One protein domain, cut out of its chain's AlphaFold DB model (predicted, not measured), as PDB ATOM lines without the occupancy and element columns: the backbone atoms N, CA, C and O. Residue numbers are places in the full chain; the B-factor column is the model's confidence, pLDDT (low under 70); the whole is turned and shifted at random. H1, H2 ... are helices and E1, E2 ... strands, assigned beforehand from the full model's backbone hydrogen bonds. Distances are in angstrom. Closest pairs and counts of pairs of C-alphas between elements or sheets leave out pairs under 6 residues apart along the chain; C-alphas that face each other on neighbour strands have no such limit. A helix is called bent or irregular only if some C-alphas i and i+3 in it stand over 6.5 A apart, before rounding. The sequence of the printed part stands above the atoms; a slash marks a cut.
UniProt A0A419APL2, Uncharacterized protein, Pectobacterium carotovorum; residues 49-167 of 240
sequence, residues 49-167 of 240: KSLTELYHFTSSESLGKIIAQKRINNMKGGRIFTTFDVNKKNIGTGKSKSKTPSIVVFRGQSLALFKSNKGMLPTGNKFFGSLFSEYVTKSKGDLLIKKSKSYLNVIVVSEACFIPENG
ATOM      1  N   LYS A  49      92.376 119.705  11.416       59.88
ATOM      2  CA  LYS A  49      91.037 120.167  11.802       59.88
ATOM      3  C   LYS A  49      90.540 119.322  12.980       59.88
ATOM      4  O   LYS A  49      91.020 118.202  13.182       59.88
ATOM      5  N   SER A  50      89.595 119.856  13.755       70.62
ATOM      6  CA  SER A  50      88.919 119.104  14.815       70.62
ATOM      7  C   SER A  50      88.464 117.748  14.269       70.62
ATOM      8  O   SER A  50      87.853 117.659  13.205       70.62
ATOM      9  N   LEU A  51      88.850 116.671  14.956       80.69
ATOM     10  CA  LEU A  51      88.558 115.317  14.506       80.69
ATOM     11  C   LEU A  51      87.055 115.065  14.662       80.69
ATOM     12  O   LEU A  51      86.586 114.816  15.768       80.69
ATOM     13  N   THR A  52      86.304 115.166  13.569       87.75
ATOM     14  CA  THR A  52      84.848 114.967  13.564       87.75
ATOM     15  C   THR A  52      84.467 113.508  13.363       87.75
ATOM     16  O   THR A  52      83.482 113.046  13.939       87.75
ATOM     17  N   GLU A  53      85.246 112.780  12.559       91.00
ATOM     18  CA  GLU A  53      84.942 111.414  12.146       91.00
ATOM     19  C   GLU A  53      86.214 110.582  11.936       91.00
ATOM     20  O   GLU A  53      87.276 111.089  11.560       91.00
ATOM     21  N   LEU A  54      86.090 109.275  12.168       91.38
ATOM     22  CA  LEU A  54      87.095 108.275  11.827       91.38
ATOM     23  C   LEU A  54      86.452 107.131  11.048       91.38
ATOM     24  O   LEU A  54      85.441 106.569  11.461       91.38
ATOM     25  N   TYR A  55      87.091 106.741   9.957       90.12
ATOM     26  CA  TYR A  55      86.652 105.702   9.042       90.12
ATOM     27  C   TYR A  55      87.457 104.429   9.268       90.12
ATOM     28  O   TYR A  55      88.692 104.436   9.325       90.12
ATOM     29  N   HIS A  56      86.744 103.320   9.377       90.06
ATOM     30  CA  HIS A  56      87.289 101.978   9.371       90.06
ATOM     31  C   HIS A  56      86.658 101.215   8.213       90.06
ATOM     32  O   HIS A  56      85.469 100.896   8.226       90.06
ATOM     33  N   PHE A  57      87.458 100.959   7.184       87.44
ATOM     34  CA  PHE A  57      87.000 100.240   6.007       87.44
ATOM     35  C   PHE A  57      86.976  98.740   6.294       87.44
ATOM     36  O   PHE A  57      87.868  98.208   6.955       87.44
ATOM     37  N   THR A  58      85.967  98.048   5.776       86.19
ATOM     38  CA  THR A  58      85.740  96.620   6.008       86.19
ATOM     39  C   THR A  58      85.107  95.951   4.774       86.19
ATOM     40  O   THR A  58      84.862  96.602   3.752       86.19
ATOM     41  N   SER A  59      84.909  94.632   4.813       86.06
ATOM     42  CA  SER A  59      84.122  93.908   3.802       86.06
ATOM     43  C   SER A  59      82.632  93.935   4.154       86.06
ATOM     44  O   SER A  59      82.269  94.143   5.311       86.06
ATOM     45  N   SER A  60      81.764  93.692   3.171       87.69
ATOM     46  CA  SER A  60      80.312  93.584   3.386       87.69
ATOM     47  C   SER A  60      79.958  92.486   4.388       87.69
ATOM     48  O   SER A  60      79.172  92.713   5.304       87.69
ATOM     49  N   GLU A  61      80.607  91.326   4.280       87.00
ATOM     50  CA  GLU A  61      80.437  90.208   5.211       87.00
ATOM     51  C   GLU A  61      80.817  90.597   6.651       87.00
ATOM     52  O   GLU A  61      80.074  90.344   7.603       87.00
ATOM     53  N   SER A  62      81.967  91.256   6.827       86.69
ATOM     54  CA  SER A  62      82.415  91.717   8.141       86.69
ATOM     55  C   SER A  62      81.526  92.832   8.690       86.69
ATOM     56  O   SER A  62      81.263  92.845   9.891       86.69
ATOM     57  N   LEU A  63      81.014  93.728   7.841       89.81
ATOM     58  CA  LEU A  63      80.033  94.735   8.246       89.81
ATOM     59  C   LEU A  63      78.740  94.076   8.747       89.81
ATOM     60  O   LEU A  63      78.248  94.456   9.807       89.81
ATOM     61  N   GLY A  64      78.233  93.063   8.037       89.69
ATOM     62  CA  GLY A  64      77.059  92.294   8.459       89.69
ATOM     63  C   GLY A  64      77.244  91.674   9.846       89.69
ATOM     64  O   GLY A  64      76.391  91.839  10.719       89.69
ATOM     65  N   LYS A  65      78.410  91.063  10.098       91.25
ATOM     66  CA  LYS A  65      78.781  90.524  11.420       91.25
ATOM     67  C   LYS A  65      78.822  91.609  12.500       91.25
ATOM     68  O   LYS A  65      78.273  91.407  13.577       91.25
ATOM     69  N   ILE A  66      79.414  92.768  12.206       92.00
ATOM     70  CA  ILE A  66      79.482  93.903  13.142       92.00
ATOM     71  C   ILE A  66      78.082  94.417  13.495       92.00
ATOM     72  O   ILE A  66      77.814  94.710  14.661       92.00
ATOM     73  N   ILE A  67      77.189  94.533  12.507       91.88
ATOM     74  CA  ILE A  67      75.811  94.993  12.718       91.88
ATOM     75  C   ILE A  67      75.047  93.996  13.592       91.88
ATOM     76  O   ILE A  67      74.430  94.418  14.571       91.88
ATOM     77  N   ALA A  68      75.125  92.701  13.266       92.44
ATOM     78  CA  ALA A  68      74.416  91.639  13.976       92.44
ATOM     79  C   ALA A  68      74.917  91.457  15.417       92.44
ATOM     80  O   ALA A  68      74.122  91.355  16.344       92.44
ATOM     81  N   GLN A  69      76.235  91.458  15.620       93.31
ATOM     82  CA  GLN A  69      76.844  91.193  16.930       93.31
ATOM     83  C   GLN A  69      77.032  92.458  17.774       93.31
ATOM     84  O   GLN A  69      77.477  92.365  18.917       93.31
ATOM     85  N   LYS A  70      76.781  93.645  17.201       93.75
ATOM     86  CA  LYS A  70      77.120  94.954  17.791       93.75
ATOM     87  C   LYS A  70      78.553  94.998  18.335       93.75
ATOM     88  O   LYS A  70      78.839  95.686  19.311       93.75
ATOM     89  N   ARG A  71      79.475  94.279  17.695       92.12
ATOM     90  CA  ARG A  71      80.857  94.107  18.148       92.12
ATOM     91  C   ARG A  71      81.811  94.277  16.982       92.12
ATOM     92  O   ARG A  71      81.586  93.737  15.904       92.12
ATOM     93  N   ILE A  72      82.893  95.006  17.216       90.31
ATOM     94  CA  ILE A  72      84.012  95.116  16.285       90.31
ATOM     95  C   ILE A  72      85.174  94.356  16.897       90.31
ATOM     96  O   ILE A  72      85.728  94.767  17.919       90.31
ATOM     97  N   ASN A  73      85.528  93.241  16.268       84.88
ATOM     98  CA  ASN A  73      86.658  92.441  16.708       84.88
ATOM     99  C   ASN A  73      87.966  93.173  16.403       84.88
ATOM    100  O   ASN A  73      88.122  93.831  15.369       84.88
ATOM    101  N   ASN A  74      88.915  93.061  17.319       77.31
ATOM    102  CA  ASN A  74      90.241  93.611  17.163       77.31
ATOM    103  C   ASN A  74      90.988  92.977  15.990       77.31
ATOM    104  O   ASN A  74      90.733  91.851  15.567       77.31
ATOM    105  N   MET A  75      91.927  93.750  15.448       72.44
ATOM    106  CA  MET A  75      92.743  93.345  14.313       72.44
ATOM    107  C   MET A  75      94.208  93.187  14.750       72.44
ATOM    108  O   MET A  75      94.511  92.652  15.819       72.44
ATOM    109  N   LYS A  76      95.156  93.640  13.921       69.31
ATOM    110  CA  LYS A  76      96.600  93.474  14.132       69.31
ATOM    111  C   LYS A  76      97.040  94.018  15.503       69.31
ATOM    112  O   LYS A  76      96.771  95.160  15.859       69.31
ATOM    113  N   GLY A  77      97.731  93.195  16.290       69.56
ATOM    114  CA  GLY A  77      98.226  93.591  17.618       69.56
ATOM    115  C   GLY A  77      97.128  93.929  18.641       69.56
ATOM    116  O   GLY A  77      97.403  94.633  19.615       69.56
ATOM    117  N   GLY A  78      95.893  93.465  18.417       75.31
ATOM    118  CA  GLY A  78      94.767  93.652  19.334       75.31
ATOM    119  C   GLY A  78      94.158  95.052  19.296       75.31
ATOM    120  O   GLY A  78      93.461  95.427  20.233       75.31
ATOM    121  N   ARG A  79      94.427  95.839  18.247       84.38
ATOM    122  CA  ARG A  79      93.894  97.199  18.077       84.38
ATOM    123  C   ARG A  79      93.035  97.315  16.826       84.38
ATOM    124  O   ARG A  79      93.183  96.537  15.882       84.38
ATOM    125  N   ILE A  80      92.155  98.311  16.826       86.62
ATOM    126  CA  ILE A  80      91.383  98.706  15.646       86.62
ATOM    127  C   ILE A  80      92.050  99.935  15.040       86.62
ATOM    128  O   ILE A  80      92.380 100.888  15.749       86.62
ATOM    129  N   PHE A  81      92.264  99.864  13.731       85.25
ATOM    130  CA  PHE A  81      92.933 100.872  12.923       85.25
ATOM    131  C   PHE A  81      91.901 101.619  12.095       85.25
ATOM    132  O   PHE A  81      91.059 101.000  11.435       85.25
ATOM    133  N   THR A  82      91.988 102.939  12.139       87.44
ATOM    134  CA  THR A  82      91.068 103.862  11.483       87.44
ATOM    135  C   THR A  82      91.847 105.009  10.848       87.44
ATOM    136  O   THR A  82      93.045 105.184  11.081       87.44
ATOM    137  N   THR A  83      91.183 105.790  10.008       86.00
ATOM    138  CA  THR A  83      91.752 106.970   9.349       86.00
ATOM    139  C   THR A  83      90.710 108.076   9.309       86.00
ATOM    140  O   THR A  83      89.522 107.795   9.280       86.00
ATOM    141  N   PHE A  84      91.127 109.338   9.289       83.88
ATOM    142  CA  PHE A  84      90.219 110.459   8.993       83.88
ATOM    143  C   PHE A  84      90.139 110.747   7.483       83.88
ATOM    144  O   PHE A  84      89.320 111.547   7.049       83.88
ATOM    145  N   ASP A  85      91.011 110.131   6.678       78.75
ATOM    146  CA  ASP A  85      91.065 110.331   5.231       78.75
ATOM    147  C   ASP A  85      90.241 109.256   4.513       78.75
ATOM    148  O   ASP A  85      90.650 108.093   4.443       78.75
ATOM    149  N   VAL A  86      89.096 109.659   3.957       78.56
ATOM    150  CA  VAL A  86      88.161 108.785   3.224       78.56
ATOM    151  C   VAL A  86      88.809 108.159   1.979       78.56
ATOM    152  O   VAL A  86      88.410 107.079   1.540       78.56
ATOM    153  N   ASN A  87      89.853 108.785   1.426       75.25
ATOM    154  CA  ASN A  87      90.543 108.270   0.244       75.25
ATOM    155  C   ASN A  87      91.511 107.125   0.583       75.25
ATOM    156  O   ASN A  87      91.874 106.341  -0.296       75.25
ATOM    157  N   LYS A  88      91.899 106.961   1.855       72.81
ATOM    158  CA  LYS A  88      92.811 105.895   2.305       72.81
ATOM    159  C   LYS A  88      92.057 104.607   2.663       72.81
ATOM    160  O   LYS A  88      92.115 104.121   3.792       72.81
ATOM    161  N   LYS A  89      91.403 104.013   1.657       65.50
ATOM    162  CA  LYS A  89      90.552 102.803   1.755       65.50
ATOM    163  C   LYS A  89      91.277 101.522   2.213       65.50
ATOM    164  O   LYS A  89      90.634 100.547   2.604       65.50
ATOM    165  N   ASN A  90      92.612 101.523   2.195       62.81
ATOM    166  CA  ASN A  90      93.451 100.380   2.580       62.81
ATOM    167  C   ASN A  90      93.632 100.232   4.104       62.81
ATOM    168  O   ASN A  90      94.281  99.296   4.567       62.81
ATOM    169  N   ILE A  91      93.099 101.164   4.901       61.38
ATOM    170  CA  ILE A  91      93.277 101.179   6.357       61.38
ATOM    171  C   ILE A  91      92.074 100.515   7.020       61.38
ATOM    172  O   ILE A  91      90.941 100.980   6.905       61.38
ATOM    173  N   GLY A  92      92.335  99.415   7.728       51.34
ATOM    174  CA  GLY A  92      91.308  98.593   8.375       51.34
ATOM    175  C   GLY A  92      90.846  97.391   7.548       51.34
ATOM    176  O   GLY A  92      90.235  96.478   8.095       51.34
ATOM    177  N   THR A  93      91.208  97.310   6.268       54.34
ATOM    178  CA  THR A  93      90.809  96.210   5.388       54.34
ATOM    179  C   THR A  93      91.919  95.175   5.243       54.34
ATOM    180  O   THR A  93      93.034  95.469   4.827       54.34
ATOM    181  N   GLY A  94      91.606  93.912   5.537       50.50
ATOM    182  CA  GLY A  94      92.437  92.794   5.089       50.50
ATOM    183  C   GLY A  94      92.236  92.458   3.606       50.50
ATOM    184  O   GLY A  94      93.114  91.835   3.017       50.50
ATOM    185  N   LYS A  95      91.072  92.795   3.014       51.03
ATOM    186  CA  LYS A  95      90.618  92.184   1.742       51.03
ATOM    187  C   LYS A  95      89.622  92.988   0.876       51.03
ATOM    188  O   LYS A  95      89.182  92.465  -0.143       51.03
ATOM    189  N   SER A  96      89.219  94.214   1.224       52.06
ATOM    190  CA  SER A  96      88.169  94.909   0.446       52.06
ATOM    191  C   SER A  96      88.745  95.574  -0.810       52.06
ATOM    192  O   SER A  96      89.269  96.680  -0.742       52.06
ATOM    193  N   LYS A  97      88.661  94.886  -1.957       57.81
ATOM    194  CA  LYS A  97      89.009  95.418  -3.293       57.81
ATOM    195  C   LYS A  97      87.839  96.155  -3.977       57.81
ATOM    196  O   LYS A  97      87.947  96.523  -5.142       57.81
ATOM    197  N   SER A  98      86.708  96.339  -3.287       63.41
ATOM    198  CA  SER A  98      85.514  96.975  -3.862       63.41
ATOM    199  C   SER A  98      85.726  98.473  -4.106       63.41
ATOM    200  O   SER A  98      86.312  99.168  -3.272       63.41
ATOM    201  N   LYS A  99      85.178  98.997  -5.215       68.06
ATOM    202  CA  LYS A  99      85.109 100.449  -5.480       68.06
ATOM    203  C   LYS A  99      84.330 101.181  -4.373       68.06
ATOM    204  O   LYS A  99      84.717 102.288  -3.978       68.06
ATOM    205  N   THR A 100      83.303 100.526  -3.831       74.31
ATOM    206  CA  THR A 100      82.450 100.958  -2.714       74.31
ATOM    207  C   THR A 100      82.652 100.021  -1.514       74.31
ATOM    208  O   THR A 100      81.902  99.062  -1.329       74.31
ATOM    209  N   PRO A 101      83.714 100.220  -0.710       81.19
ATOM    210  CA  PRO A 101      83.942  99.394   0.469       81.19
ATOM    211  C   PRO A 101      82.873  99.666   1.531       81.19
ATOM    212  O   PRO A 101      82.387 100.788   1.660       81.19
ATOM    213  N   SER A 102      82.549  98.648   2.323       88.62
ATOM    214  CA  SER A 102      81.745  98.812   3.531       88.62
ATOM    215  C   SER A 102      82.532  99.586   4.590       88.62
ATOM    216  O   SER A 102      83.749  99.417   4.703       88.62
ATOM    217  N   ILE A 103      81.862 100.445   5.361       90.25
ATOM    218  CA  ILE A 103      82.538 101.403   6.250       90.25
ATOM    219  C   ILE A 103      81.896 101.414   7.636       90.25
ATOM    220  O   ILE A 103      80.679 101.485   7.788       90.25
ATOM    221  N   VAL A 104      82.735 101.410   8.665       92.31
ATOM    222  CA  VAL A 104      82.364 101.794  10.026       92.31
ATOM    223  C   VAL A 104      82.849 103.223  10.254       92.31
ATOM    224  O   VAL A 104      84.042 103.500  10.134       92.31
ATOM    225  N   VAL A 105      81.933 104.131  10.574       94.12
ATOM    226  CA  VAL A 105      82.229 105.540  10.860       94.12
ATOM    227  C   VAL A 105      82.082 105.775  12.355       94.12
ATOM    228  O   VAL A 105      80.991 105.630  12.900       94.12
ATOM    229  N   PHE A 106      83.164 106.142  13.027       94.44
ATOM    230  CA  PHE A 106      83.152 106.550  14.428       94.44
ATOM    231  C   PHE A 106      82.987 108.062  14.515       94.44
ATOM    232  O   PHE A 106      83.716 108.803  13.857       94.44
ATOM    233  N   ARG A 107      82.047 108.511  15.344       94.50
ATOM    234  CA  ARG A 107      81.764 109.928  15.607       94.50
ATOM    235  C   ARG A 107      81.372 110.154  17.065       94.50
ATOM    236  O   ARG A 107      81.058 109.202  17.785       94.50
ATOM    237  N   GLY A 108      81.365 111.413  17.497       92.19
ATOM    238  CA  GLY A 108      80.945 111.791  18.849       92.19
ATOM    239  C   GLY A 108      81.796 111.126  19.936       92.19
ATOM    240  O   GLY A 108      83.023 111.103  19.841       92.19
ATOM    241  N   GLN A 109      81.153 110.553  20.957       93.06
ATOM    242  CA  GLN A 109      81.840 109.972  22.119       93.06
ATOM    243  C   GLN A 109      82.754 108.792  21.756       93.06
ATOM    244  O   GLN A 109      83.800 108.604  22.378       93.06
ATOM    245  N   SER A 110      82.412 108.021  20.719       93.19
ATOM    246  CA  SER A 110      83.233 106.887  20.276       93.19
ATOM    247  C   SER A 110      84.647 107.285  19.821       93.19
ATOM    248  O   SER A 110      85.571 106.476  19.922       93.19
ATOM    249  N   LEU A 111      84.861 108.539  19.400       92.88
ATOM    250  CA  LEU A 111      86.181 109.050  19.010       92.88
ATOM    251  C   LEU A 111      87.176 109.069  20.174       92.88
ATOM    252  O   LEU A 111      88.374 108.879  19.961       92.88
ATOM    253  N   ALA A 112      86.692 109.228  21.410       91.69
ATOM    254  CA  ALA A 112      87.535 109.260  22.604       91.69
ATOM    255  C   ALA A 112      88.288 107.937  22.841       91.69
ATOM    256  O   ALA A 112      89.286 107.919  23.569       91.69
ATOM    257  N   LEU A 113      87.856 106.845  22.203       91.94
ATOM    258  CA  LEU A 113      88.502 105.533  22.254       91.94
ATOM    259  C   LEU A 113      89.778 105.465  21.407       91.94
ATOM    260  O   LEU A 113      90.576 104.542  21.581       91.94
ATOM    261  N   PHE A 114      89.992 106.427  20.509       90.75
ATOM    262  CA  PHE A 114      91.103 106.437  19.569       90.75
ATOM    263  C   PHE A 114      92.168 107.461  19.961       90.75
ATOM    264  O   PHE A 114      91.914 108.467  20.621       90.75
ATOM    265  N   LYS A 115      93.403 107.185  19.551       88.06
ATOM    266  CA  LYS A 115      94.529 108.111  19.618       88.06
ATOM    267  C   LYS A 115      95.237 108.146  18.277       88.06
ATOM    268  O   LYS A 115      95.279 107.145  17.559       88.06
ATOM    269  N   SER A 116      95.825 109.294  17.958       83.25
ATOM    270  CA  SER A 116      96.614 109.416  16.742       83.25
ATOM    271  C   SER A 116      97.840 108.508  16.817       83.25
ATOM    272  O   SER A 116      98.617 108.554  17.779       83.25
ATOM    273  N   ASN A 117      98.029 107.688  15.785       77.94
ATOM    274  CA  ASN A 117      99.259 106.928  15.616       77.94
ATOM    275  C   ASN A 117     100.323 107.716  14.833       77.94
ATOM    276  O   ASN A 117     101.426 107.221  14.629       77.94
ATOM    277  N   LYS A 118     100.038 108.971  14.464       73.00
ATOM    278  CA  LYS A 118     101.023 109.920  13.932       73.00
ATOM    279  C   LYS A 118     101.985 110.361  15.035       73.00
ATOM    280  O   LYS A 118     101.623 110.382  16.217       73.00
ATOM    281  N   GLY A 119     103.218 110.702  14.687       63.38
ATOM    282  CA  GLY A 119     104.197 111.201  15.653       63.38
ATOM    283  C   GLY A 119     105.214 112.115  14.997       63.38
ATOM    284  O   GLY A 119     105.550 111.919  13.837       63.38
ATOM    285  N   MET A 120     105.666 113.122  15.752       59.41
ATOM    286  CA  MET A 120     106.719 114.045  15.314       59.41
ATOM    287  C   MET A 120     108.093 113.382  15.318       59.41
ATOM    288  O   MET A 120     108.906 113.654  14.444       59.41
ATOM    289  N   LEU A 121     108.332 112.514  16.303       64.19
ATOM    290  CA  LEU A 121     109.591 111.800  16.425       64.19
ATOM    291  C   LEU A 121     109.679 110.705  15.355       64.19
ATOM    292  O   LEU A 121     108.691 109.975  15.173       64.19
ATOM    293  N   PRO A 122     110.842 110.580  14.690       62.28
ATOM    294  CA  PRO A 122     111.114 109.589  13.662       62.28
ATOM    295  C   PRO A 122     111.223 108.200  14.288       62.28
ATOM    296  O   PRO A 122     112.305 107.648  14.400       62.28
ATOM    297  N   THR A 123     110.120 107.661  14.800       68.44
ATOM    298  CA  THR A 123     110.101 106.270  15.242       68.44
ATOM    299  C   THR A 123     109.392 105.414  14.212       68.44
ATOM    300  O   THR A 123     108.378 105.847  13.655       68.44
ATOM    301  N   GLY A 124     109.832 104.179  13.994       65.50
ATOM    302  CA  GLY A 124     109.181 103.224  13.103       65.50
ATOM    303  C   GLY A 124     107.733 102.962  13.490       65.50
ATOM    304  O   GLY A 124     106.878 102.734  12.636       65.50
ATOM    305  N   ASN A 125     107.404 103.095  14.779       67.44
ATOM    306  CA  ASN A 125     106.022 103.063  15.252       67.44
ATOM    307  C   ASN A 125     105.153 104.164  14.653       67.44
ATOM    308  O   ASN A 125     103.998 103.907  14.299       67.44
ATOM    309  N   LYS A 126     105.724 105.357  14.521       71.94
ATOM    310  CA  LYS A 126     105.067 106.559  14.021       71.94
ATOM    311  C   LYS A 126     105.223 106.737  12.511       71.94
ATOM    312  O   LYS A 126     104.360 107.372  11.917       71.94
ATOM    313  N   PHE A 127     106.229 106.121  11.886       68.62
ATOM    314  CA  PHE A 127     106.462 106.135  10.439       68.62
ATOM    315  C   PHE A 127     105.223 105.666   9.669       68.62
ATOM    316  O   PHE A 127     104.636 106.416   8.887       68.62
ATOM    317  N   PHE A 128     104.748 104.457   9.986       68.56
ATOM    318  CA  PHE A 128     103.540 103.899   9.378       68.56
ATOM    319  C   PHE A 128     102.293 104.729   9.714       68.56
ATOM    320  O   PHE A 128     101.464 104.984   8.843       68.56
ATOM    321  N   GLY A 129     102.183 105.225  10.950       68.12
ATOM    322  CA  GLY A 129     101.049 106.051  11.358       68.12
ATOM    323  C   GLY A 129     100.971 107.396  10.623       68.12
ATOM    324  O   GLY A 129      99.876 107.847  10.284       68.12
ATOM    325  N   SER A 130     102.114 108.017  10.319       69.50
ATOM    326  CA  SER A 130     102.199 109.254   9.532       69.50
ATOM    327  C   SER A 130     101.881 109.015   8.053       69.50
ATOM    328  O   SER A 130     101.055 109.744   7.497       69.50
ATOM    329  N   LEU A 131     102.436 107.960   7.441       69.62
ATOM    330  CA  LEU A 131     102.137 107.560   6.055       69.62
ATOM    331  C   LEU A 131     100.638 107.326   5.838       69.62
ATOM    332  O   LEU A 131     100.019 107.869   4.918       69.62
ATOM    333  N   PHE A 132     100.026 106.558   6.736       70.19
ATOM    334  CA  PHE A 132      98.631 106.157   6.616       70.19
ATOM    335  C   PHE A 132      97.663 107.116   7.295       70.19
ATOM    336  O   PHE A 132      96.463 106.952   7.152       70.19
ATOM    337  N   SER A 133      98.133 108.185   7.945       76.50
ATOM    338  CA  SER A 133      97.225 109.108   8.640       76.50
ATOM    339  C   SER A 133      96.357 108.387   9.692       76.50
ATOM    340  O   SER A 133      95.197 108.727   9.922       76.50
ATOM    341  N   GLU A 134      96.962 107.392  10.332       81.12
ATOM    342  CA  GLU A 134      96.304 106.336  11.088       81.12
ATOM    343  C   GLU A 134      95.943 106.775  12.513       81.12
ATOM    344  O   GLU A 134      96.721 107.428  13.221       81.12
ATOM    345  N   TYR A 135      94.767 106.349  12.952       87.00
ATOM    346  CA  TYR A 135      94.305 106.388  14.327       87.00
ATOM    347  C   TYR A 135      94.131 104.959  14.829       87.00
ATOM    348  O   TYR A 135      93.719 104.060  14.098       87.00
ATOM    349  N   VAL A 136      94.480 104.742  16.092       87.69
ATOM    350  CA  VAL A 136      94.417 103.426  16.729       87.69
ATOM    351  C   VAL A 136      93.677 103.513  18.040       87.69
ATOM    352  O   VAL A 136      93.733 104.535  18.726       87.69
ATOM    353  N   THR A 137      93.018 102.431  18.429       89.56
ATOM    354  CA  THR A 137      92.417 102.348  19.759       89.56
ATOM    355  C   THR A 137      93.461 102.566  20.861       89.56
ATOM    356  O   THR A 137      94.600 102.087  20.785       89.56
ATOM    357  N   LYS A 138      93.080 103.314  21.906       88.81
ATOM    358  CA  LYS A 138      93.917 103.575  23.089       88.81
ATOM    359  C   LYS A 138      94.251 102.275  23.818       88.81
ATOM    360  O   LYS A 138      95.412 102.069  24.181       88.81
ATOM    361  N   SER A 139      93.257 101.398  23.930       87.69
ATOM    362  CA  SER A 139      93.349 100.091  24.579       87.69
ATOM    363  C   SER A 139      93.320  98.952  23.561       87.69
ATOM    364  O   SER A 139      92.866  99.112  22.421       87.69
ATOM    365  N   LYS A 140      93.859  97.799  23.971       84.69
ATOM    366  CA  LYS A 140      93.751  96.547  23.217       84.69
ATOM    367  C   LYS A 140      92.447  95.848  23.583       84.69
ATOM    368  O   LYS A 140      92.104  95.806  24.762       84.69
ATOM    369  N   GLY A 141      91.782  95.276  22.592       85.38
ATOM    370  CA  GLY A 141      90.549  94.524  22.777       85.38
ATOM    371  C   GLY A 141      89.483  94.862  21.755       85.38
ATOM    372  O   GLY A 141      89.675  95.727  20.897       85.38
ATOM    373  N   ASP A 142      88.391  94.120  21.834       89.81
ATOM    374  CA  ASP A 142      87.241  94.306  20.964       89.81
ATOM    375  C   ASP A 142      86.455  95.557  21.395       89.81
ATOM    376  O   ASP A 142      86.550  96.018  22.538       89.81
ATOM    377  N   LEU A 143      85.675  96.127  20.477       92.50
ATOM    378  CA  LEU A 143      84.761  97.228  20.780       92.50
ATOM    379  C   LEU A 143      83.323  96.729  20.780       92.50
ATOM    380  O   LEU A 143      82.862  96.167  19.790       92.50
ATOM    381  N   LEU A 144      82.606  96.997  21.865       94.69
ATOM    382  CA  LEU A 144      81.158  96.856  21.929       94.69
ATOM    383  C   LEU A 144      80.509  98.161  21.473       94.69
ATOM    384  O   LEU A 144      80.804  99.228  22.013       94.69
ATOM    385  N   ILE A 145      79.620  98.078  20.494       95.50
ATOM    386  CA  ILE A 145      78.847  99.203  19.978       95.50
ATOM    387  C   ILE A 145      77.615  99.376  20.865       95.50
ATOM    388  O   ILE A 145      76.719  98.536  20.847       95.50
ATOM    389  N   LYS A 146      77.548 100.486  21.605       95.31
ATOM    390  CA  LYS A 146      76.383 100.826  22.438       95.31
ATOM    391  C   LYS A 146      75.305 101.544  21.633       95.31
ATOM    392  O   LYS A 146      74.128 101.229  21.752       95.31
ATOM    393  N   LYS A 147      75.715 102.489  20.780       96.25
ATOM    394  CA  LYS A 147      74.803 103.312  19.976       96.25
ATOM    395  C   LYS A 147      75.312 103.451  18.553       96.25
ATOM    396  O   LYS A 147      76.414 103.959  18.322       96.25
ATOM    397  N   SER A 148      74.495 103.034  17.590       95.94
ATOM    398  CA  SER A 148      74.810 103.154  16.170       95.94
ATOM    399  C   SER A 148      73.575 103.331  15.296       95.94
ATOM    400  O   SER A 148      72.473 102.942  15.673       95.94
ATOM    401  N   LYS A 149      73.784 103.902  14.109       96.19
ATOM    402  CA  LYS A 149      72.798 103.980  13.029       96.19
ATOM    403  C   LYS A 149      73.362 103.277  11.798       96.19
ATOM    404  O   LYS A 149      74.479 103.584  11.382       96.19
ATOM    405  N   SER A 150      72.605 102.336  11.251       92.38
ATOM    406  CA  SER A 150      73.009 101.560  10.079       92.38
ATOM    407  C   SER A 150      72.388 102.130   8.804       92.38
ATOM    408  O   SER A 150      71.249 102.589   8.808       92.38
ATOM    409  N   TYR A 151      73.153 102.065   7.725       91.69
ATOM    410  CA  TYR A 151      72.793 102.368   6.344       91.69
ATOM    411  C   TYR A 151      73.305 101.226   5.454       91.69
ATOM    412  O   TYR A 151      74.060 100.377   5.927       91.69
ATOM    413  N   LEU A 152      72.948 101.230   4.166       86.94
ATOM    414  CA  LEU A 152      73.211 100.125   3.230       86.94
ATOM    415  C   LEU A 152      74.643  99.553   3.321       86.94
ATOM    416  O   LEU A 152      74.821  98.360   3.531       86.94
ATOM    417  N   ASN A 153      75.661 100.416   3.232       88.50
ATOM    418  CA  ASN A 153      77.080 100.028   3.264       88.50
ATOM    419  C   ASN A 153      77.862 100.677   4.413       88.50
ATOM    420  O   ASN A 153      79.095 100.644   4.424       88.50
ATOM    421  N   VAL A 154      77.164 101.310   5.356       92.25
ATOM    422  CA  VAL A 154      77.791 102.135   6.389       92.25
ATOM    423  C   VAL A 154      77.114 101.906   7.727       92.25
ATOM    424  O   VAL A 154      75.897 102.004   7.833       92.25
ATOM    425  N   ILE A 155      77.896 101.686   8.777       94.44
ATOM    426  CA  ILE A 155      77.417 101.800  10.156       94.44
ATOM    427  C   ILE A 155      78.091 102.990  10.816       94.44
ATOM    428  O   ILE A 155      79.315 103.094  10.843       94.44
ATOM    429  N   VAL A 156      77.282 103.888  11.364       96.12
ATOM    430  CA  VAL A 156      77.775 105.061  12.070       96.12
ATOM    431  C   VAL A 156      77.628 104.848  13.569       96.12
ATOM    432  O   VAL A 156      76.516 104.766  14.090       96.12
ATOM    433  N   VAL A 157      78.759 104.741  14.254       96.44
ATOM    434  CA  VAL A 157      78.887 104.476  15.684       96.44
ATOM    435  C   VAL A 157      79.059 105.800  16.419       96.44
ATOM    436  O   VAL A 157      80.023 106.527  16.189       96.44
ATOM    437  N   SER A 158      78.121 106.106  17.311       95.94
ATOM    438  CA  SER A 158      78.181 107.305  18.153       95.94
ATOM    439  C   SER A 158      78.767 106.998  19.534       95.94
ATOM    440  O   SER A 158      79.479 107.826  20.100       95.94
ATOM    441  N   GLU A 159      78.515 105.794  20.059       95.88
ATOM    442  CA  GLU A 159      78.990 105.349  21.374       95.88
ATOM    443  C   GLU A 159      79.461 103.894  21.310       95.88
ATOM    444  O   GLU A 159      78.777 103.020  20.766       95.88
ATOM    445  N   ALA A 160      80.627 103.630  21.896       95.00
ATOM    446  CA  ALA A 160      81.205 102.299  22.018       95.00
ATOM    447  C   ALA A 160      82.040 102.196  23.305       95.00
ATOM    448  O   ALA A 160      82.422 103.213  23.885       95.00
ATOM    449  N   CYS A 161      82.336 100.979  23.753       93.75
ATOM    450  CA  CYS A 161      83.244 100.732  24.873       93.75
ATOM    451  C   CYS A 161      84.178  99.553  24.599       93.75
ATOM    452  O   CYS A 161      83.885  98.688  23.774       93.75
ATOM    453  N   PHE A 162      85.309  99.516  25.303       91.25
ATOM    454  CA  PHE A 162      86.251  98.406  25.212       91.25
ATOM    455  C   PHE A 162      85.729  97.176  25.949       91.25
ATOM    456  O   PHE A 162      85.308  97.275  27.099       91.25
ATOM    457  N   ILE A 163      85.836  96.021  25.299       88.19
ATOM    458  CA  ILE A 163      85.771  94.720  25.956       88.19
ATOM    459  C   ILE A 163      87.219  94.248  26.140       88.19
ATOM    460  O   ILE A 163      87.918  94.035  25.140       88.19
ATOM    461  N   PRO A 164      87.708  94.110  27.384       76.62
ATOM    462  CA  PRO A 164      89.045  93.591  27.622       76.62
ATOM    463  C   PRO A 164      89.150  92.137  27.148       76.62
ATOM    464  O   PRO A 164      88.248  91.327  27.344       76.62
ATOM    465  N   GLU A 165      90.278  91.808  26.523       78.25
ATOM    466  CA  GLU A 165      90.592  90.434  26.127       78.25
ATOM    467  C   GLU A 165      91.075  89.633  27.330       78.25
ATOM    468  O   GLU A 165      91.942  90.099  28.076       78.25
ATOM    469  N   ASN A 166      90.583  88.401  27.459       77.88
ATOM    470  CA  ASN A 166      90.920  87.486  28.546       77.88
ATOM    471  C   ASN A 166      91.560  86.188  28.017       77.88
ATOM    472  O   ASN A 166      91.442  85.834  26.842       77.88
ATOM    473  N   GLY A 167      92.273  85.479  28.898       79.00
ATOM    474  CA  GLY A 167      92.821  84.146  28.625       79.00
ATOM    475  C   GLY A 167      93.905  84.088  27.538       79.00
ATOM    476  O   GLY A 167      94.709  85.008  27.372       79.00
TER     477      GLY A 167
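Overview. This is residues 49 to 167 of the 240 residues of an uncharacterized protein of Pectobacterium carotovorum (UniProt A0A419APL2). Two sheets, crossed and only partly face to face, make the core: the twisted sheet E1, E3, E7, E6, with its long bent hairpin E6 and E7, and the small sheet E2, E5, E4. H1 packs over one face of the larger sheet, short H2 is on its opposite face, and H3 lies over a face of the small sheet, across its strands. The printed part has 119 residues, with three named helices and seven named strands in the order E1 H1 E2 E3 H2 E4 H3 E5 E6 E7. The larger sheet is mixed, the smaller antiparallel, and the class is mixed, helices and strands. It is compact, with a radius of gyration of the C-alphas of 13.6 A and spans of 41 by 37 by 30 A.

Arrangement. E1, residues 53 to 58, is the antiparallel neighbour of E3, residues 102 to 107, with N 56 and O 104 2.8 A apart. E3 is parallel to E7, residues 154 to 163, with N 105 and O 155 2.8 A apart. E7 forms a hairpin with E6, residues 142 to 151, with N 156 and O 149 2.8 A apart. H1, residues 60 to 69, is on this sheet at a height of 7.9 A, along E3 at 2 degrees on the local plane; its closest C-alphas to E3 are Ser 60 and Ser 102, 5.4 A. H2, residues 108 to 113, is on the opposite face and touches E7, the closest C-alphas being Ser 110 and Glu 159, 4.6 A. E5, residues 134 to 137, is antiparallel to E2, residues 81 to 83, with N 82 and O 135 2.8 A apart, and to E4, residues 114 to 116, with N 115 and O 136 2.8 A apart. The sheets form a sandwich, two sheets face to face, with best planes 40 degrees apart; the closest C-alphas of E1 and E2 are His 56 and Thr 82, 4.7 A. H3, residues 124 to 132, is on the small sheet at a height of 9.2 A, and its closest C-alphas to E5 are Gly 129 and Tyr 135, 7.4 A. Every O i to N i+4 pair is within hydrogen-bond range in H1, against 3 of 5 in H3 and 0 of 2 in H2, where 3 of 3 O i to N i+3 pairs are.

Along the chain. E1 begins at C-alpha 53 (84.942, 111.414, 12.146) and measures 16.0 A; H1 measures 14.2 A and E3 16.4 A. E6 measures 22.1 A and bends by 84 degrees at residue 147. E7 measures 22.4 A, bends by 81 degrees at residue 158 and ends at C-alpha 163 (85.771, 94.720, 25.956).

Size, cuts and confidence. The C-alphas farthest apart are Ala 68 and Pro 122, 40.9 A. The printed part has no cut, and the links H1 to E2 and E2 to E3 are long. Mean pLDDT of the printed part is 82.0; residues under 70 include 89 to 99 and 119 to 125.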